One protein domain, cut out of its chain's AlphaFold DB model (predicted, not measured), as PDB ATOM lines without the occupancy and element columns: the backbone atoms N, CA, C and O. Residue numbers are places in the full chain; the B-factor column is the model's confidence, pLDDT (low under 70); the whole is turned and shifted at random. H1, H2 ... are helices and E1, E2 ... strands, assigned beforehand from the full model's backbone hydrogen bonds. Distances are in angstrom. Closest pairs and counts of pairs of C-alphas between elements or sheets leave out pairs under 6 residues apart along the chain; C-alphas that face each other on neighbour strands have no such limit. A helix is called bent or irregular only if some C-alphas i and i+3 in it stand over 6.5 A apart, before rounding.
ATOM      1  N   CYS A  16     120.588 -20.024   9.724       97.69
ATOM      2  CA  CYS A  16     120.408 -18.791   8.969       97.69
ATOM      3  C   CYS A  16     118.919 -18.445   8.885       97.69
ATOM      4  O   CYS A  16     118.119 -19.293   8.500       97.69
ATOM      5  N   GLY A  17     118.540 -17.218   9.221       97.69
ATOM      6  CA  GLY A  17     117.184 -16.691   9.143       97.69
ATOM      7  C   GLY A  17     117.123 -15.485   8.212       97.69
ATOM      8  O   GLY A  17     117.944 -14.581   8.321       97.69
ATOM      9  N   PHE A  18     116.137 -15.466   7.324       98.19
ATOM     10  CA  PHE A  18     115.836 -14.348   6.436       98.19
ATOM     11  C   PHE A  18     114.501 -13.749   6.850       98.19
ATOM     12  O   PHE A  18     113.478 -14.447   6.865       98.19
ATOM     13  N   VAL A  19     114.519 -12.474   7.217       98.25
ATOM     14  CA  VAL A  19     113.347 -11.752   7.707       98.25
ATOM     15  C   VAL A  19     112.539 -11.245   6.514       98.25
ATOM     16  O   VAL A  19     113.081 -10.591   5.628       98.25
ATOM     17  N   LEU A  20     111.242 -11.573   6.460       98.19
ATOM     18  CA  LEU A  20     110.356 -11.228   5.333       98.19
ATOM     19  C   LEU A  20     109.204 -10.289   5.730       98.19
ATOM     20  O   LEU A  20     108.413  -9.881   4.885       98.19
ATOM     21  N   SER A  21     109.093  -9.954   7.013       97.12
ATOM     22  CA  SER A  21     108.113  -9.017   7.569       97.12
ATOM     23  C   SER A  21     108.753  -8.251   8.726       97.12
ATOM     24  O   SER A  21     109.597  -8.827   9.402       97.12
ATOM     25  N   SER A  22     108.327  -7.018   8.999       97.44
ATOM     26  CA  SER A  22     108.851  -6.222  10.125       97.44
ATOM     27  C   SER A  22     108.530  -6.859  11.481       97.44
ATOM     28  O   SER A  22     107.410  -7.333  11.705       97.44
ATOM     29  N   TRP A  23     109.520  -6.889  12.375       96.25
ATOM     30  CA  TRP A  23     109.441  -7.365  13.760       96.25
ATOM     31  C   TRP A  23     109.765  -6.207  14.714       96.25
ATOM     32  O   TRP A  23     110.709  -6.273  15.497       96.25
ATOM     33  N   SER A  24     108.997  -5.123  14.627       94.25
ATOM     34  CA  SER A  24     109.338  -3.820  15.216       94.25
ATOM     35  C   SER A  24     109.323  -3.735  16.750       94.25
ATOM     36  O   SER A  24     109.659  -2.693  17.295       94.25
ATOM     37  N   ASN A  25     108.835  -4.761  17.451       95.06
ATOM     38  CA  ASN A  25     108.692  -4.782  18.909       95.06
ATOM     39  C   ASN A  25     108.868  -6.208  19.434       95.06
ATOM     40  O   ASN A  25     108.839  -7.168  18.669       95.06
ATOM     41  N   THR A  26     108.957  -6.378  20.751       95.06
ATOM     42  CA  THR A  26     108.827  -7.696  21.386       95.06
ATOM     43  C   THR A  26     107.396  -8.241  21.299       95.06
ATOM     44  O   THR A  26     106.434  -7.475  21.305       95.06
ATOM     45  N   PHE A  27     107.250  -9.568  21.323       95.88
ATOM     46  CA  PHE A  27     105.986 -10.319  21.307       95.88
ATOM     47  C   PHE A  27     105.179 -10.207  20.004       95.88
ATOM     48  O   PHE A  27     103.974 -10.460  19.992       95.88
ATOM     49  N   VAL A  28     105.840  -9.905  18.884       96.75
ATOM     50  CA  VAL A  28     105.246  -9.961  17.532       96.75
ATOM     51  C   VAL A  28     105.706 -11.209  16.769       96.75
ATOM     52  O   VAL A  28     105.776 -11.253  15.543       96.75
ATOM     53  N   GLY A  29     106.034 -12.266  17.516       95.12
ATOM     54  CA  GLY A  29     106.516 -13.531  16.982       95.12
ATOM     55  C   GLY A  29     108.021 -13.578  16.758       95.12
ATOM     56  O   GLY A  29     108.474 -14.446  16.032       95.12
ATOM     57  N   ASN A  30     108.814 -12.668  17.316       96.56
ATOM     58  CA  ASN A  30     110.245 -12.509  17.035       96.56
ATOM     59  C   ASN A  30     111.059 -13.810  17.166       96.56
ATOM     60  O   ASN A  30     110.677 -14.755  17.860       96.56
ATOM     61  N   PHE A  31     112.232 -13.851  16.538       97.12
ATOM     62  CA  PHE A  31     113.233 -14.860  16.873       97.12
ATOM     63  C   PHE A  31     113.791 -14.562  18.272       97.12
ATOM     64  O   PHE A  31     114.367 -13.499  18.494       97.12
ATOM     65  N   THR A  32     113.587 -15.465  19.227       95.50
ATOM     66  CA  THR A  32     114.053 -15.305  20.608       95.50
ATOM     67  C   THR A  32     115.325 -16.104  20.810       95.50
ATOM     68  O   THR A  32     115.347 -17.297  20.511       95.50
ATOM     69  N   VAL A  33     116.353 -15.474  21.369       95.25
ATOM     70  CA  VAL A  33     117.652 -16.093  21.662       95.25
ATOM     71  C   VAL A  33     118.057 -15.872  23.110       95.25
ATOM     72  O   VAL A  33     117.567 -14.958  23.771       95.25
ATOM     73  N   TRP A  34     119.013 -16.665  23.585       94.19
ATOM     74  CA  TRP A  34     119.683 -16.440  24.864       94.19
ATOM     75  C   TRP A  34     121.166 -16.143  24.636       94.19
ATOM     76  O   TRP A  34     121.963 -17.074  24.484       94.19
ATOM     77  N   PRO A  35     121.552 -14.856  24.557       93.25
ATOM     78  CA  PRO A  35     122.923 -14.464  24.247       93.25
ATOM     79  C   PRO A  35     123.945 -15.141  25.170       93.25
ATOM     80  O   PRO A  35     123.757 -15.200  26.380       93.25
ATOM     81  N   GLY A  36     125.019 -15.677  24.588       90.88
ATOM     82  CA  GLY A  36     126.088 -16.362  25.327       90.88
ATOM     83  C   GLY A  36     125.775 -17.797  25.776       90.88
ATOM     84  O   GLY A  36     126.701 -18.558  26.028       90.88
ATOM     85  N   LYS A  37     124.515 -18.245  25.781       90.75
ATOM     86  CA  LYS A  37     124.166 -19.586  26.292       90.75
ATOM     87  C   LYS A  37     124.658 -20.768  25.450       90.75
ATOM     88  O   LYS A  37     124.560 -21.901  25.898       90.75
ATOM     89  N   HIS A  38     125.236 -20.531  24.274       92.31
ATOM     90  CA  HIS A  38     125.944 -21.579  23.532       92.31
ATOM     91  C   HIS A  38     127.221 -22.051  24.251       92.31
ATOM     92  O   HIS A  38     127.559 -23.223  24.131       92.31
ATOM     93  N   PHE A  39     127.883 -21.190  25.040       91.81
ATOM     94  CA  PHE A  39     129.004 -21.597  25.901       91.81
ATOM     95  C   PHE A  39     128.528 -22.514  27.032       91.81
ATOM     96  O   PHE A  39     129.104 -23.575  27.250       91.81
ATOM     97  N   ASP A  40     127.439 -22.137  27.705       90.50
ATOM     98  CA  ASP A  40     126.853 -22.941  28.783       90.50
ATOM     99  C   ASP A  40     126.352 -24.290  28.256       90.50
ATOM    100  O   ASP A  40     126.591 -25.331  28.869       90.50
ATOM    101  N   MET A  41     125.708 -24.287  27.085       89.00
ATOM    102  CA  MET A  41     125.309 -25.501  26.374       89.00
ATOM    103  C   MET A  41     126.519 -26.402  26.102       89.00
ATOM    104  O   MET A  41     126.462 -27.602  26.347       89.00
ATOM    105  N   PHE A  42     127.633 -25.831  25.641       93.00
ATOM    106  CA  PHE A  42     128.854 -26.583  25.356       93.00
ATOM    107  C   PHE A  42     129.473 -27.194  26.608       93.00
ATOM    108  O   PHE A  42     129.709 -28.402  26.641       93.00
ATOM    109  N   ALA A  43     129.620 -26.408  27.673       91.81
ATOM    110  CA  ALA A  43     130.095 -26.903  28.960       91.81
ATOM    111  C   ALA A  43     129.184 -28.009  29.525       91.81
ATOM    112  O   ALA A  43     129.672 -29.015  30.042       91.81
ATOM    113  N   THR A  44     127.863 -27.865  29.375       88.75
ATOM    114  CA  THR A  44     126.885 -28.871  29.818       88.75
ATOM    115  C   THR A  44     127.076 -30.185  29.073       88.75
ATOM    116  O   THR A  44     127.214 -31.231  29.706       88.75
ATOM    117  N   ILE A  45     127.140 -30.141  27.741       89.31
ATOM    118  CA  ILE A  45     127.350 -31.330  26.906       89.31
ATOM    119  C   ILE A  45     128.653 -32.035  27.286       89.31
ATOM    120  O   ILE A  45     128.646 -33.246  27.498       89.31
ATOM    121  N   GLN A  46     129.749 -31.289  27.437       91.00
ATOM    122  CA  GLN A  46     131.028 -31.853  27.869       91.00
ATOM    123  C   GLN A  46     130.920 -32.515  29.247       91.00
ATOM    124  O   GLN A  46     131.359 -33.651  29.420       91.00
ATOM    125  N   SER A  47     130.280 -31.850  30.215       90.44
ATOM    126  CA  SER A  47     130.111 -32.381  31.575       90.44
ATOM    127  C   SER A  47     129.280 -33.668  31.631       90.44
ATOM    128  O   SER A  47     129.467 -34.485  32.529       90.44
ATOM    129  N   MET A  48     128.396 -33.873  30.651       88.62
ATOM    130  CA  MET A  48     127.566 -35.072  30.512       88.62
ATOM    131  C   MET A  48     128.245 -36.203  29.728       88.62
ATOM    132  O   MET A  48     127.649 -37.266  29.565       88.62
ATOM    133  N   GLY A  49     129.476 -36.008  29.251       88.25
ATOM    134  CA  GLY A  49     130.193 -36.998  28.446       88.25
ATOM    135  C   GLY A  49     129.815 -36.983  26.962       88.25
ATOM    136  O   GLY A  49     129.940 -38.007  26.295       88.25
ATOM    137  N   GLY A  50     129.344 -35.844  26.447       87.19
ATOM    138  CA  GLY A  50     129.107 -35.620  25.024       87.19
ATOM    139  C   GLY A  50     127.632 -35.510  24.631       87.19
ATOM    140  O   GLY A  50     126.716 -35.468  25.457       87.19
ATOM    141  N   ALA A  51     127.402 -35.422  23.320       86.00
ATOM    142  CA  ALA A  51     126.100 -35.104  22.739       86.00
ATOM    143  C   ALA A  51     125.023 -36.172  22.986       86.00
ATOM    144  O   ALA A  51     123.868 -35.829  23.230       86.00
ATOM    145  N   GLU A  52     125.379 -37.456  22.913       87.00
ATOM    146  CA  GLU A  52     124.407 -38.549  23.051       87.00
ATOM    147  C   GLU A  52     123.830 -38.643  24.480       87.00
ATOM    148  O   GLU A  52     122.602 -38.605  24.608       87.00
ATOM    149  N   PRO A  53     124.640 -38.660  25.564       87.12
ATOM    150  CA  PRO A  53     124.113 -38.593  26.931       87.12
ATOM    151  C   PRO A  53     123.255 -37.351  27.194       87.12
ATOM    152  O   PRO A  53     122.203 -37.450  27.830       87.12
ATOM    153  N   PHE A  54     123.669 -36.193  26.668       85.88
ATOM    154  CA  PHE A  54     122.903 -34.955  26.775       85.88
ATOM    155  C   PHE A  54     121.521 -35.083  26.117       85.88
ATOM    156  O   PHE A  54     120.503 -34.793  26.744       85.88
ATOM    157  N   MET A  55     121.459 -35.567  24.873       83.31
ATOM    158  CA  MET A  55     120.197 -35.729  24.144       83.31
ATOM    159  C   MET A  55     119.269 -36.748  24.807       83.31
ATOM    160  O   MET A  55     118.052 -36.553  24.817       83.31
ATOM    161  N   GLU A  56     119.820 -37.822  25.368       84.31
ATOM    162  CA  GLU A  56     119.052 -38.811  26.122       84.31
ATOM    163  C   GLU A  56     118.449 -38.215  27.403       84.31
ATOM    164  O   GLU A  56     117.308 -38.525  27.746       84.31
ATOM    165  N   ASN A  57     119.175 -37.323  28.084       80.62
ATOM    166  CA  ASN A  57     118.665 -36.600  29.247       80.62
ATOM    167  C   ASN A  57     117.539 -35.623  28.855       80.62
ATOM    168  O   ASN A  57     116.434 -35.712  29.386       80.62
ATOM    169  N   VAL A  58     117.763 -34.781  27.838       77.81
ATOM    170  CA  VAL A  58     116.755 -33.817  27.350       77.81
ATOM    171  C   VAL A  58     115.460 -34.506  26.907       77.81
ATOM    172  O   VAL A  58     114.373 -33.993  27.160       77.81
ATOM    173  N   ARG A  59     115.542 -35.685  26.275       75.56
ATOM    174  CA  ARG A  59     114.357 -36.472  25.885       75.56
ATOM    175  C   ARG A  59     113.551 -36.981  27.079       75.56
ATOM    176  O   ARG A  59     112.343 -37.154  26.947       75.56
ATOM    177  N   LYS A  60     114.210 -37.256  28.205       76.56
ATOM    178  CA  LYS A  60     113.574 -37.758  29.431       76.56
ATOM    179  C   LYS A  60     112.965 -36.643  30.267       76.56
ATOM    180  O   LYS A  60     111.940 -36.872  30.899       76.56
ATOM    181  N   SER A  61     113.587 -35.468  30.270       65.06
ATOM    182  CA  SER A  61     113.219 -34.366  31.149       65.06
ATOM    183  C   SER A  61     113.402 -33.014  30.457       65.06
ATOM    184  O   SER A  61     114.352 -32.269  30.699       65.06
ATOM    185  N   MET A  62     112.481 -32.697  29.545       55.19
ATOM    186  CA  MET A  62     112.544 -31.452  28.771       55.19
ATOM    187  C   MET A  62     112.332 -30.201  29.653       55.19
ATOM    188  O   MET A  62     112.784 -29.117  29.284       55.19
ATOM    189  N   ASP A  63     111.715 -30.369  30.831       54.44
ATOM    190  CA  ASP A  63     111.320 -29.289  31.744       54.44
ATOM    191  C   ASP A  63     112.294 -29.055  32.924       54.44
ATOM    192  O   ASP A  63     112.252 -27.987  33.534       54.44
ATOM    193  N   GLU A  64     113.215 -29.978  33.243       52.75
ATOM    194  CA  GLU A  64     114.073 -29.880  34.450       52.75
ATOM    195  C   GLU A  64     115.496 -29.365  34.185       52.75
ATOM    196  O   GLU A  64     116.391 -29.552  35.007       52.75
ATOM    197  N   SER A  65     115.733 -28.655  33.079       58.53
ATOM    198  CA  SER A  65     116.995 -27.916  32.875       58.53
ATOM    199  C   SER A  65     116.822 -26.400  33.076       58.53
ATOM    200  O   SER A  65     117.074 -25.631  32.142       58.53
ATOM    201  N   PRO A  66     116.383 -25.924  34.264       54.69
ATOM    202  CA  PRO A  66     116.016 -24.526  34.485       54.69
ATOM    203  C   PRO A  66     117.199 -23.566  34.288       54.69
ATOM    204  O   PRO A  66     117.016 -22.496  33.707       54.69
ATOM    205  N   PHE A  67     118.433 -23.985  34.599       63.66
ATOM    206  CA  PHE A  67     119.627 -23.135  34.468       63.66
ATOM    207  C   PHE A  67     119.892 -22.640  33.030       63.66
ATOM    208  O   PHE A  67     120.501 -21.582  32.828       63.66
ATOM    209  N   MET A  68     119.439 -23.384  32.009       62.47
ATOM    210  CA  MET A  68     119.584 -22.965  30.609       62.47
ATOM    211  C   MET A  68     118.648 -21.801  30.262       62.47
ATOM    212  O   MET A  68     118.998 -20.952  29.441       62.47
ATOM    213  N   TRP A  69     117.487 -21.730  30.916       65.06
ATOM    214  CA  TRP A  69     116.405 -20.797  30.597       65.06
ATOM    215  C   TRP A  69     116.297 -19.620  31.572       65.06
ATOM    216  O   TRP A  69     115.646 -18.632  31.246       65.06
ATOM    217  N   GLU A  70     116.965 -19.691  32.728       67.31
ATOM    218  CA  GLU A  70     116.953 -18.669  33.790       67.31
ATOM    219  C   GLU A  70     117.530 -17.304  33.371       67.31
ATOM    220  O   GLU A  70     117.233 -16.284  33.990       67.31
ATOM    221  N   SER A  71     118.343 -17.246  32.312       72.31
ATOM    222  CA  SER A  71     118.877 -15.969  31.818       72.31
ATOM    223  C   SER A  71     117.873 -15.176  30.977       72.31
ATOM    224  O   SER A  71     116.996 -15.744  30.323       72.31
ATOM    225  N   SER A  72     118.046 -13.851  30.930       85.06
ATOM    226  CA  SER A  72     117.198 -12.959  30.138       85.06
ATOM    227  C   SER A  72     117.279 -13.296  28.647       85.06
ATOM    228  O   SER A  72     118.280 -13.020  27.981       85.06
ATOM    229  N   SER A  73     116.202 -13.872  28.115       92.12
ATOM    230  CA  SER A  73     116.027 -14.049  26.676       92.12
ATOM    231  C   SER A  73     115.943 -12.691  25.973       92.12
ATOM    232  O   SER A  73     115.404 -11.736  26.536       92.12
ATOM    233  N   LYS A  74     116.394 -12.615  24.722       95.12
ATOM    234  CA  LYS A  74     116.252 -11.440  23.860       95.12
ATOM    235  C   LYS A  74     115.417 -11.792  22.636       95.12
ATOM    236  O   LYS A  74     115.757 -12.714  21.900       95.12
ATOM    237  N   GLN A  75     114.340 -11.046  22.417       96.69
ATOM    238  CA  GLN A  75     113.571 -11.085  21.176       96.69
ATOM    239  C   GLN A  75     114.238 -10.158  20.161       96.69
ATOM    240  O   GLN A  75     114.464  -8.989  20.455       96.69
ATOM    241  N   ILE A  76     114.625 -10.702  19.010       96.94
ATOM    242  CA  ILE A  76     115.307  -9.946  17.960       96.94
ATOM    243  C   ILE A  76     114.290  -9.072  17.231       96.94
ATOM    244  O   ILE A  76     113.309  -9.581  16.691       96.94
ATOM    245  N   GLU A  77     114.534  -7.770  17.224       97.38
ATOM    246  CA  GLU A  77     113.869  -6.818  16.337       97.38
ATOM    247  C   GLU A  77     114.628  -6.784  15.010       97.38
ATOM    248  O   GLU A  77     115.861  -6.822  15.006       97.38
ATOM    249  N   ALA A  78     113.892  -6.797  13.901       97.44
ATOM    250  CA  ALA A  78     114.451  -6.886  12.557       97.44
ATOM    251  C   ALA A  78     113.438  -6.412  11.509       97.44
ATOM    252  O   ALA A  78     112.226  -6.497  11.720       97.44
ATOM    253  N   GLU A  79     113.936  -5.975  10.361       98.12
ATOM    254  CA  GLU A  79     113.155  -5.512   9.218       98.12
ATOM    255  C   GLU A  79     113.250  -6.480   8.026       98.12
ATOM    256  O   GLU A  79     114.164  -7.307   7.956       98.12
ATOM    257  N   PRO A  80     112.303  -6.430   7.067       98.31
ATOM    258  CA  PRO A  80     112.387  -7.243   5.861       98.31
ATOM    259  C   PRO A  80     113.724  -7.048   5.137       98.31
ATOM    260  O   PRO A  80     114.114  -5.925   4.826       98.31
ATOM    261  N   GLY A  81     114.399  -8.153   4.829       97.75
ATOM    262  CA  GLY A  81     115.736  -8.155   4.232       97.75
ATOM    263  C   GLY A  81     116.871  -8.358   5.238       97.75
ATOM    264  O   GLY A  81     117.965  -8.735   4.816       97.75
ATOM    265  N   ASP A  82     116.617  -8.208   6.541       98.38
ATOM    266  CA  ASP A  82     117.613  -8.523   7.559       98.38
ATOM    267  C   ASP A  82     117.949 -10.017   7.576       98.38
ATOM    268  O   ASP A  82     117.113 -10.904   7.342       98.38
ATOM    269  N   PHE A  83     119.213 -10.284   7.897       97.75
ATOM    270  CA  PHE A  83     119.778 -11.618   7.984       97.75
ATOM    271  C   PHE A  83     120.192 -11.931   9.419       97.75
ATOM    272  O   PHE A  83     120.927 -11.181  10.059       97.75
ATOM    273  N   ILE A  84     119.744 -13.080   9.910       97.00
ATOM    274  CA  ILE A  84     120.072 -13.599  11.233       97.00
ATOM    275  C   ILE A  84     120.945 -14.829  11.041       97.00
ATOM    276  O   ILE A  84     120.565 -15.752  10.328       97.00
ATOM    277  N   CYS A  85     122.077 -14.895  11.732       96.19
ATOM    278  CA  CYS A  85     122.865 -16.117  11.815       96.19
ATOM    279  C   CYS A  85     123.226 -16.436  13.261       96.19
ATOM    280  O   CYS A  85     123.593 -15.544  14.028       96.19
ATOM    281  N   CYS A  86     123.145 -17.708  13.644       95.38
ATOM    282  CA  CYS A  86     123.592 -18.127  14.964       95.38
ATOM    283  C   CYS A  86     124.201 -19.526  14.984       95.38
ATOM    284  O   CYS A  86     123.858 -20.402  14.186       95.38
ATOM    285  N   HIS A  87     125.079 -19.717  15.967       95.44
ATOM    286  CA  HIS A  87     125.697 -20.997  16.269       95.44
ATOM    287  C   HIS A  87     124.622 -22.065  16.576       95.44
ATOM    288  O   HIS A  87     123.656 -21.747  17.279       95.44
ATOM    289  N   PRO A  88     124.772 -23.328  16.127       93.19
ATOM    290  CA  PRO A  88     123.792 -24.398  16.352       93.19
ATOM    291  C   PRO A  88     123.465 -24.663  17.824       93.19
ATOM    292  O   PRO A  88     122.373 -25.129  18.141       93.19
ATOM    293  N   MET A  89     124.405 -24.356  18.719       92.38
ATOM    294  CA  MET A  89     124.246 -24.529  20.167       92.38
ATOM    295  C   MET A  89     123.595 -23.337  20.866       92.38
ATOM    296  O   MET A  89     123.378 -23.403  22.071       92.38
ATOM    297  N   LEU A  90     123.316 -22.234  20.161       93.44
ATOM    298  CA  LEU A  90     122.630 -21.094  20.763       93.44
ATOM    299  C   LEU A  90     121.172 -21.486  21.027       93.44
ATOM    300  O   LEU A  90     120.444 -21.740  20.061       93.44
ATOM    301  N   PRO A  91     120.707 -21.496  22.289       91.06
ATOM    302  CA  PRO A  91     119.300 -21.717  22.569       91.06
ATOM    303  C   PRO A  91     118.465 -20.634  21.895       91.06
ATOM    304  O   PRO A  91     118.764 -19.437  21.991       91.06
ATOM    305  N   HIS A  92     117.426 -21.065  21.191       92.69
ATOM    306  CA  HIS A  92     116.528 -20.179  20.474       92.69
ATOM    307  C   HIS A  92     115.135 -20.787  20.347       92.69
ATOM    308  O   HIS A  92     114.950 -22.002  20.421       92.69
ATOM    309  N   ARG A  93     114.140 -19.927  20.140       91.25
ATOM    310  CA  ARG A  93     112.748 -20.314  19.880       91.25
ATOM    311  C   ARG A  93     112.035 -19.236  19.077       91.25
ATOM    312  O   ARG A  93     112.486 -18.095  19.009       91.25
ATOM    313  N   ALA A  94     110.869 -19.574  18.539       92.94
ATOM    314  CA  ALA A  94     109.908 -18.547  18.163       92.94
ATOM    315  C   ALA A  94     109.308 -17.913  19.433       92.94
ATOM    316  O   ALA A  94     108.870 -18.615  20.356       92.94
ATOM    317  N   GLY A  95     109.313 -16.585  19.495       92.94
ATOM    318  CA  GLY A  95     108.523 -15.822  20.452       92.94
ATOM    319  C   GLY A  95     107.027 -15.944  20.140       92.94
ATOM    320  O   GLY A  95     106.657 -16.286  19.014       92.94
ATOM    321  N   PRO A  96     106.144 -15.698  21.119       94.62
ATOM    322  CA  PRO A  96     104.715 -15.618  20.846       94.62
ATOM    323  C   PRO A  96     104.417 -14.396  19.961       94.62
ATOM    324  O   PRO A  96     105.130 -13.392  20.021       94.62
ATOM    325  N   ASN A  97     103.367 -14.490  19.143       97.19
ATOM    326  CA  ASN A  97     102.874 -13.383  18.327       97.19
ATOM    327  C   ASN A  97     101.512 -12.926  18.852       97.19
ATOM    328  O   ASN A  97     100.515 -13.616  18.652       97.19
ATOM    329  N   TYR A  98     101.485 -11.777  19.525       97.12
ATOM    330  CA  TYR A  98     100.263 -11.117  19.996       97.12
ATOM    331  C   TYR A  98      99.820  -9.962  19.089       97.12
ATOM    332  O   TYR A  98      98.868  -9.257  19.414       97.12
ATOM    333  N   SER A  99     100.500  -9.750  17.960       95.75
ATOM    334  CA  SER A  99     100.101  -8.742  16.980       95.75
ATOM    335  C   SER A  99      98.973  -9.246  16.072       95.75
ATOM    336  O   SER A  99      98.710 -10.443  15.976       95.75
ATOM    337  N   SER A 100      98.334  -8.322  15.354       96.19
ATOM    338  CA  SER A 100      97.359  -8.628  14.300       96.19
ATOM    339  C   SER A 100      98.002  -9.043  12.968       96.19
ATOM    340  O   SER A 100      97.285  -9.359  12.018       96.19
ATOM    341  N   HIS A 101      99.335  -9.038  12.870       95.62
ATOM    342  CA  HIS A 101     100.065  -9.298  11.632       95.62
ATOM    343  C   HIS A 101     100.728 -10.679  11.642       95.62
ATOM    344  O   HIS A 101     101.260 -11.146  12.651       95.62
ATOM    345  N   ILE A 102     100.725 -11.342  10.482       95.75
ATOM    346  CA  ILE A 102     101.453 -12.599  10.291       95.75
ATOM    347  C   ILE A 102     102.940 -12.284  10.121       95.75
ATOM    348  O   ILE A 102     103.320 -11.434   9.316       95.75
ATOM    349  N   ARG A 103     103.782 -13.011  10.860       95.69
ATOM    350  CA  ARG A 103     105.238 -12.890  10.797       95.69
ATOM    351  C   ARG A 103     105.831 -13.884   9.803       95.69
ATOM    352  O   ARG A 103     105.831 -15.092  10.059       95.69
ATOM    353  N   TYR A 104     106.432 -13.376   8.735       97.31
ATOM    354  CA  TYR A 104     107.089 -14.177   7.708       97.31
ATOM    355  C   TYR A 104     108.608 -14.205   7.909       97.31
ATOM    356  O   TYR A 104     109.256 -13.178   8.122       97.31
ATOM    357  N   ALA A 105     109.175 -15.407   7.845       97.31
ATOM    358  CA  ALA A 105     110.606 -15.657   7.951       97.31
ATOM    359  C   ALA A 105     110.945 -16.983   7.267       97.31
ATOM    360  O   ALA A 105     110.140 -17.915   7.317       97.31
ATOM    361  N   VAL A 106     112.147 -17.101   6.708       97.88
ATOM    362  CA  VAL A 106     112.679 -18.378   6.214       97.88
ATOM    363  C   VAL A 106     113.914 -18.732   7.017       97.88
ATOM    364  O   VAL A 106     114.858 -17.953   7.068       97.88
ATOM    365  N   PHE A 107     113.915 -19.919   7.621       96.44
ATOM    366  CA  PHE A 107     115.083 -20.451   8.313       96.44
ATOM    367  C   PHE A 107     115.687 -21.600   7.517       96.44
ATOM    368  O   PHE A 107     114.997 -22.546   7.140       96.44
ATOM    369  N   MET A 108     116.990 -21.520   7.290       96.50
ATOM    370  CA  MET A 108     117.799 -22.538   6.642       96.50
ATOM    371  C   MET A 108     118.859 -23.029   7.617       96.50
ATOM    372  O   MET A 108     119.331 -22.287   8.477       96.50
ATOM    373  N   ARG A 109     119.282 -24.276   7.439       95.44
ATOM    374  CA  ARG A 109     120.360 -24.891   8.216       95.44
ATOM    375  C   ARG A 109     121.476 -25.332   7.271       95.44
ATOM    376  O   ARG A 109     121.533 -26.517   6.945       95.44
ATOM    377  N   PRO A 110     122.294 -24.400   6.742       95.12
ATOM    378  CA  PRO A 110     123.454 -24.774   5.954       95.12
ATOM    379  C   PRO A 110     124.379 -25.700   6.744       95.12
ATOM    380  O   PRO A 110     124.646 -25.495   7.931       95.12
ATOM    381  N   THR A 111     124.885 -26.708   6.050       94.19
ATOM    382  CA  THR A 111     125.796 -27.706   6.599       94.19
ATOM    383  C   THR A 111     127.024 -27.746   5.709       94.19
ATOM    384  O   THR A 111     126.896 -27.850   4.487       94.19
ATOM    385  N   ARG A 112     128.213 -27.652   6.307       93.25
ATOM    386  CA  ARG A 112     129.465 -27.835   5.578       93.25
ATOM    387  C   ARG A 112     129.557 -29.256   5.021       93.25
ATOM    388  O   ARG A 112     129.042 -30.207   5.606       93.25
ATOM    389  N   MET A 113     130.261 -29.409   3.903       92.62
ATOM    390  CA  MET A 113     130.449 -30.713   3.251       92.62
ATOM    391  C   MET A 113     131.166 -31.728   4.154       92.62
ATOM    392  O   MET A 113     130.891 -32.924   4.085       92.62
ATOM    393  N   ASP A 114     132.060 -31.244   5.013       93.50
ATOM    394  CA  ASP A 114     132.868 -32.008   5.963       93.50
ATOM    395  C   ASP A 114     132.255 -32.080   7.372       93.50
ATOM    396  O   ASP A 114     132.859 -32.667   8.265       93.50
ATOM    397  N   HIS A 115     131.033 -31.577   7.580       92.56
ATOM    398  CA  HIS A 115     130.417 -31.475   8.909       92.56
ATOM    399  C   HIS A 115     130.351 -32.801   9.677       92.56
ATOM    400  O   HIS A 115     130.538 -32.861  10.893       92.56
ATOM    401  N   ALA A 116     130.141 -33.908   8.958       90.75
ATOM    402  CA  ALA A 116     130.131 -35.239   9.557       90.75
ATOM    403  C   ALA A 116     131.465 -35.608  10.235       90.75
ATOM    404  O   ALA A 116     131.450 -36.363  11.205       90.75
ATOM    405  N   LEU A 117     132.594 -35.077   9.750       92.38
ATOM    406  CA  LEU A 117     133.925 -35.294  10.325       92.38
ATOM    407  C   LEU A 117     134.146 -34.454  11.589       92.38
ATOM    408  O   LEU A 117     134.888 -34.867  12.473       92.38
ATOM    409  N   HIS A 118     133.486 -33.299  11.692       92.69
ATOM    410  CA  HIS A 118     133.643 -32.365  12.807       92.69
ATOM    411  C   HIS A 118     132.654 -32.590  13.950       92.69
ATOM    412  O   HIS A 118     132.875 -32.081  15.044       92.69
ATOM    413  N   ARG A 119     131.581 -33.359  13.731       87.44
ATOM    414  CA  ARG A 119     130.469 -33.502  14.684       87.44
ATOM    415  C   ARG A 119     130.909 -33.824  16.117       87.44
ATOM    416  O   ARG A 119     130.389 -33.210  17.041       87.44
ATOM    417  N   LEU A 120     131.851 -34.754  16.296       88.25
ATOM    418  CA  LEU A 120     132.373 -35.099  17.626       88.25
ATOM    419  C   LEU A 120     133.171 -33.936  18.221       88.25
ATOM    420  O   LEU A 120     132.872 -33.495  19.326       88.25
ATOM    421  N   THR A 121     134.103 -33.373  17.450       93.00
ATOM    422  CA  THR A 121     134.914 -32.216  17.853       93.00
ATOM    423  C   THR A 121     134.046 -31.040  18.308       93.00
ATOM    424  O   THR A 121     134.283 -30.512  19.391       93.00
ATOM    425  N   ILE A 122     132.986 -30.707  17.558       92.31
ATOM    426  CA  ILE A 122     132.040 -29.620  17.882       92.31
ATOM    427  C   ILE A 122     131.440 -29.785  19.281       92.31
ATOM    428  O   ILE A 122     131.200 -28.798  19.971       92.31
ATOM    429  N   THR A 123     131.152 -31.017  19.697       89.88
ATOM    430  CA  THR A 123     130.439 -31.286  20.954       89.88
ATOM    431  C   THR A 123     131.352 -31.671  22.111       89.88
ATOM    432  O   THR A 123     130.929 -31.590  23.260       89.88
ATOM    433  N   GLU A 124     132.585 -32.093  21.830       89.94
ATOM    434  CA  GLU A 124     133.480 -32.677  22.834       89.94
ATOM    435  C   GLU A 124     134.689 -31.806  23.158       89.94
ATOM    436  O   GLU A 124     135.149 -31.833  24.297       89.94
ATOM    437  N   SER A 125     135.208 -31.018  22.214       92.06
ATOM    438  CA  SER A 125     136.496 -30.339  22.409       92.06
ATOM    439  C   SER A 125     136.556 -28.913  21.878       92.06
ATOM    440  O   SER A 125     137.115 -28.055  22.558       92.06
ATOM    441  N   ASP A 126     135.952 -28.629  20.727       93.44
ATOM    442  CA  ASP A 126     135.984 -27.307  20.108       93.44
ATOM    443  C   ASP A 126     134.707 -27.023  19.308       93.44
ATOM    444  O   ASP A 126     134.571 -27.426  18.150       93.44
ATOM    445  N   MET A 127     133.782 -26.265  19.910       93.69
ATOM    446  CA  MET A 127     132.548 -25.846  19.238       93.69
ATOM    447  C   MET A 127     132.773 -24.917  18.039       93.69
ATOM    448  O   MET A 127     131.869 -24.748  17.225       93.69
ATOM    449  N   TRP A 128     133.967 -24.338  17.891       94.19
ATOM    450  CA  TRP A 128     134.296 -23.407  16.815       94.19
ATOM    451  C   TRP A 128     135.080 -24.041  15.663       94.19
ATOM    452  O   TRP A 128     135.444 -23.323  14.733       94.19
ATOM    453  N   VAL A 129     135.290 -25.363  15.664       94.31
ATOM    454  CA  VAL A 129     136.132 -26.070  14.675       94.31
ATOM    455  C   VAL A 129     135.752 -25.797  13.208       94.31
ATOM    456  O   VAL A 129     136.606 -25.834  12.331       94.31
ATOM    457  N   GLU A 130     134.483 -25.488  12.928       94.81
ATOM    458  CA  GLU A 130     133.972 -25.207  11.573       94.81
ATOM    459  C   GLU A 130     134.057 -23.737  11.140       94.81
ATOM    460  O   GLU A 130     133.605 -23.379  10.045       94.81
ATOM    461  N   TYR A 131     134.555 -22.883  12.031       93.69
ATOM    462  CA  TYR A 131     134.539 -21.432  11.924       93.69
ATOM    463  C   TYR A 131     135.959 -20.875  11.900       93.69
ATOM    464  O   TYR A 131     136.274 -19.907  12.593       93.69
ATOM    465  N   GLU A 132     136.825 -21.457  11.074       90.56
ATOM    466  CA  GLU A 132     138.235 -21.085  10.969       90.56
ATOM    467  C   GLU A 132     138.446 -19.579  10.722       90.56
ATOM    468  O   GLU A 132     139.394 -18.990  11.244       90.56
ATOM    469  N   GLY A 133     137.520 -18.934  10.003       89.12
ATOM    470  CA  GLY A 133     137.535 -17.491   9.747       89.12
ATOM    471  C   GLY A 133     137.300 -16.615  10.987       89.12
ATOM    472  O   GLY A 133     137.655 -15.440  10.973       89.12
ATOM    473  N   LEU A 134     136.750 -17.158  12.079       89.19
ATOM    474  CA  LEU A 134     136.553 -16.426  13.337       89.19
ATOM    475  C   LEU A 134     137.799 -16.420  14.234       89.19
ATOM    476  O   LEU A 134     137.857 -15.648  15.192       89.19
ATOM    477  N   ASN A 135     138.826 -17.215  13.919       86.94
ATOM    478  CA  ASN A 135     140.044 -17.305  14.730       86.94
ATOM    479  C   ASN A 135     140.777 -15.965  14.877       86.94
ATOM    480  O   ASN A 135     141.412 -15.702  15.898       86.94
ATOM    481  N   GLU A 136     140.728 -15.105  13.861       88.38
ATOM    482  CA  GLU A 136     141.299 -13.754  13.934       88.38
ATOM    483  C   GLU A 136     140.509 -12.867  14.894       88.38
ATOM    484  O   GLU A 136     141.094 -12.261  15.790       88.38
ATOM    485  N   VAL A 137     139.178 -12.899  14.800       87.38
ATOM    486  CA  VAL A 137     138.283 -12.161  15.698       87.38
ATOM    487  C   VAL A 137     138.505 -12.585  17.150       87.38
ATOM    488  O   VAL A 137     138.640 -11.736  18.032       87.38
ATOM    489  N   PHE A 138     138.614 -13.888  17.421       83.44
ATOM    490  CA  PHE A 138     138.887 -14.380  18.772       83.44
ATOM    491  C   PHE A 138     140.245 -13.909  19.302       83.44
ATOM    492  O   PHE A 138     140.328 -13.476  20.454       83.44
ATOM    493  N   ARG A 139     141.293 -13.912  18.467       84.38
ATOM    494  CA  ARG A 139     142.619 -13.386  18.839       84.38
ATOM    495  C   ARG A 139     142.575 -11.893  19.170       84.38
ATOM    496  O   ARG A 139     143.164 -11.460  20.165       84.38
ATOM    497  N   GLU A 140     141.855 -11.100  18.383       86.56
ATOM    498  CA  GLU A 140     141.681  -9.671  18.646       86.56
ATOM    499  C   GLU A 140     140.933  -9.405  19.957       86.56
ATOM    500  O   GLU A 140     141.358  -8.566  20.756       86.56
ATOM    501  N   LEU A 141     139.841 -10.133  20.204       82.62
ATOM    502  CA  LEU A 141     139.045  -9.994  21.425       82.62
ATOM    503  C   LEU A 141     139.856 -10.359  22.675       82.62
ATOM    504  O   LEU A 141     139.817  -9.625  23.663       82.62
TER     505      LEU A 141
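This is residues 16 to 141 of the 190 residues of an uncharacterized protein of Reticulomyxa filosa (UniProt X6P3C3). A small three-stranded sheet, E3, E1 and E5, and a separate two-stranded ladder, E2 and E4, make one part of this domain, with loops 20 to 30 and 95 to 104 at their far end; the helices gather toward the other end, where H2 and H4 each meet H1 at a corner near its last residues. H5 sticks out as a free arm. The printed part has 126 residues, with five named helices and five named strands in the order E1 E2 H1 H2 H3 E3 E4 E5 H4 H5; both sheets are antiparallel and the class is mixed, helices and strands. It is only just compact, close to loose, with a radius of gyration of the C-alphas of 16.4 A and spans of 46 by 36 by 29 A.

E1, residues 16 to 19, begins at C-alpha 16 at (120.408, -18.791, 8.969); E3 is residues 83 to 86 and E5 residues 105 to 108. E2 is residues 31 to 33 and E4 residues 92 to 94. H1, residues 37 to 47, is 15.1 A long and begins at C-alpha 37 at (124.166, -19.586, 26.292). H2, residues 51 to 60, is 14.4 A long; H3 is residues 66 to 69. H4, residues 115 to 124, is 14.3 A long. H5, residues 132 to 141, is 15.3 A long and ends at C-alpha 141 at (139.045, -9.994, 21.425). H4 is irregular, with C-alphas 117 and 120 7.5 A apart; H5 is only just irregular, with C-alphas 133 and 136 6.8 A apart.

In the sheet E3 E1 E5, E1 is the inner strand. N 18 and O 106 of E1 and E5 are 2.8 A apart, and N 17 and O 84 of E1 and E3 2.7 A, within hydrogen-bond range. In the other sheet N 32 and O 93 of E2 and E4 are 2.9 A apart, also within range. E1 and E4 are apart. H1 is not on the three-stranded sheet. H1 touches H4, closest at the C-alphas of Gln 46 and Glu 124, 5.7 A, about perpendicular at 79 degrees. H1 and H2 touch only at the corner, closest at the C-alphas of Ile 45 and Phe 54, 5.7 A. H1 and H3 only just touch, with 3 pairs of C-alphas within 8 A, the closest those of Lys 37 and Met 68, 7.1 A. H5 is apart from H1 and H4. Every O i to N i+4 pair is within hydrogen-bond range in H1 and H2, but 3 of 6 in H4 and 4 of 6 in H5; H3 is too short for such a pair.

The C-alphas farthest apart are those of Ser 100 and Arg 139, 45.7 A. The printed part has no cut. The links E1 to E2 and H3 to E3 are long. Residues 61 to 70 are under 70 in pLDDT; the mean of the printed part is 89.7.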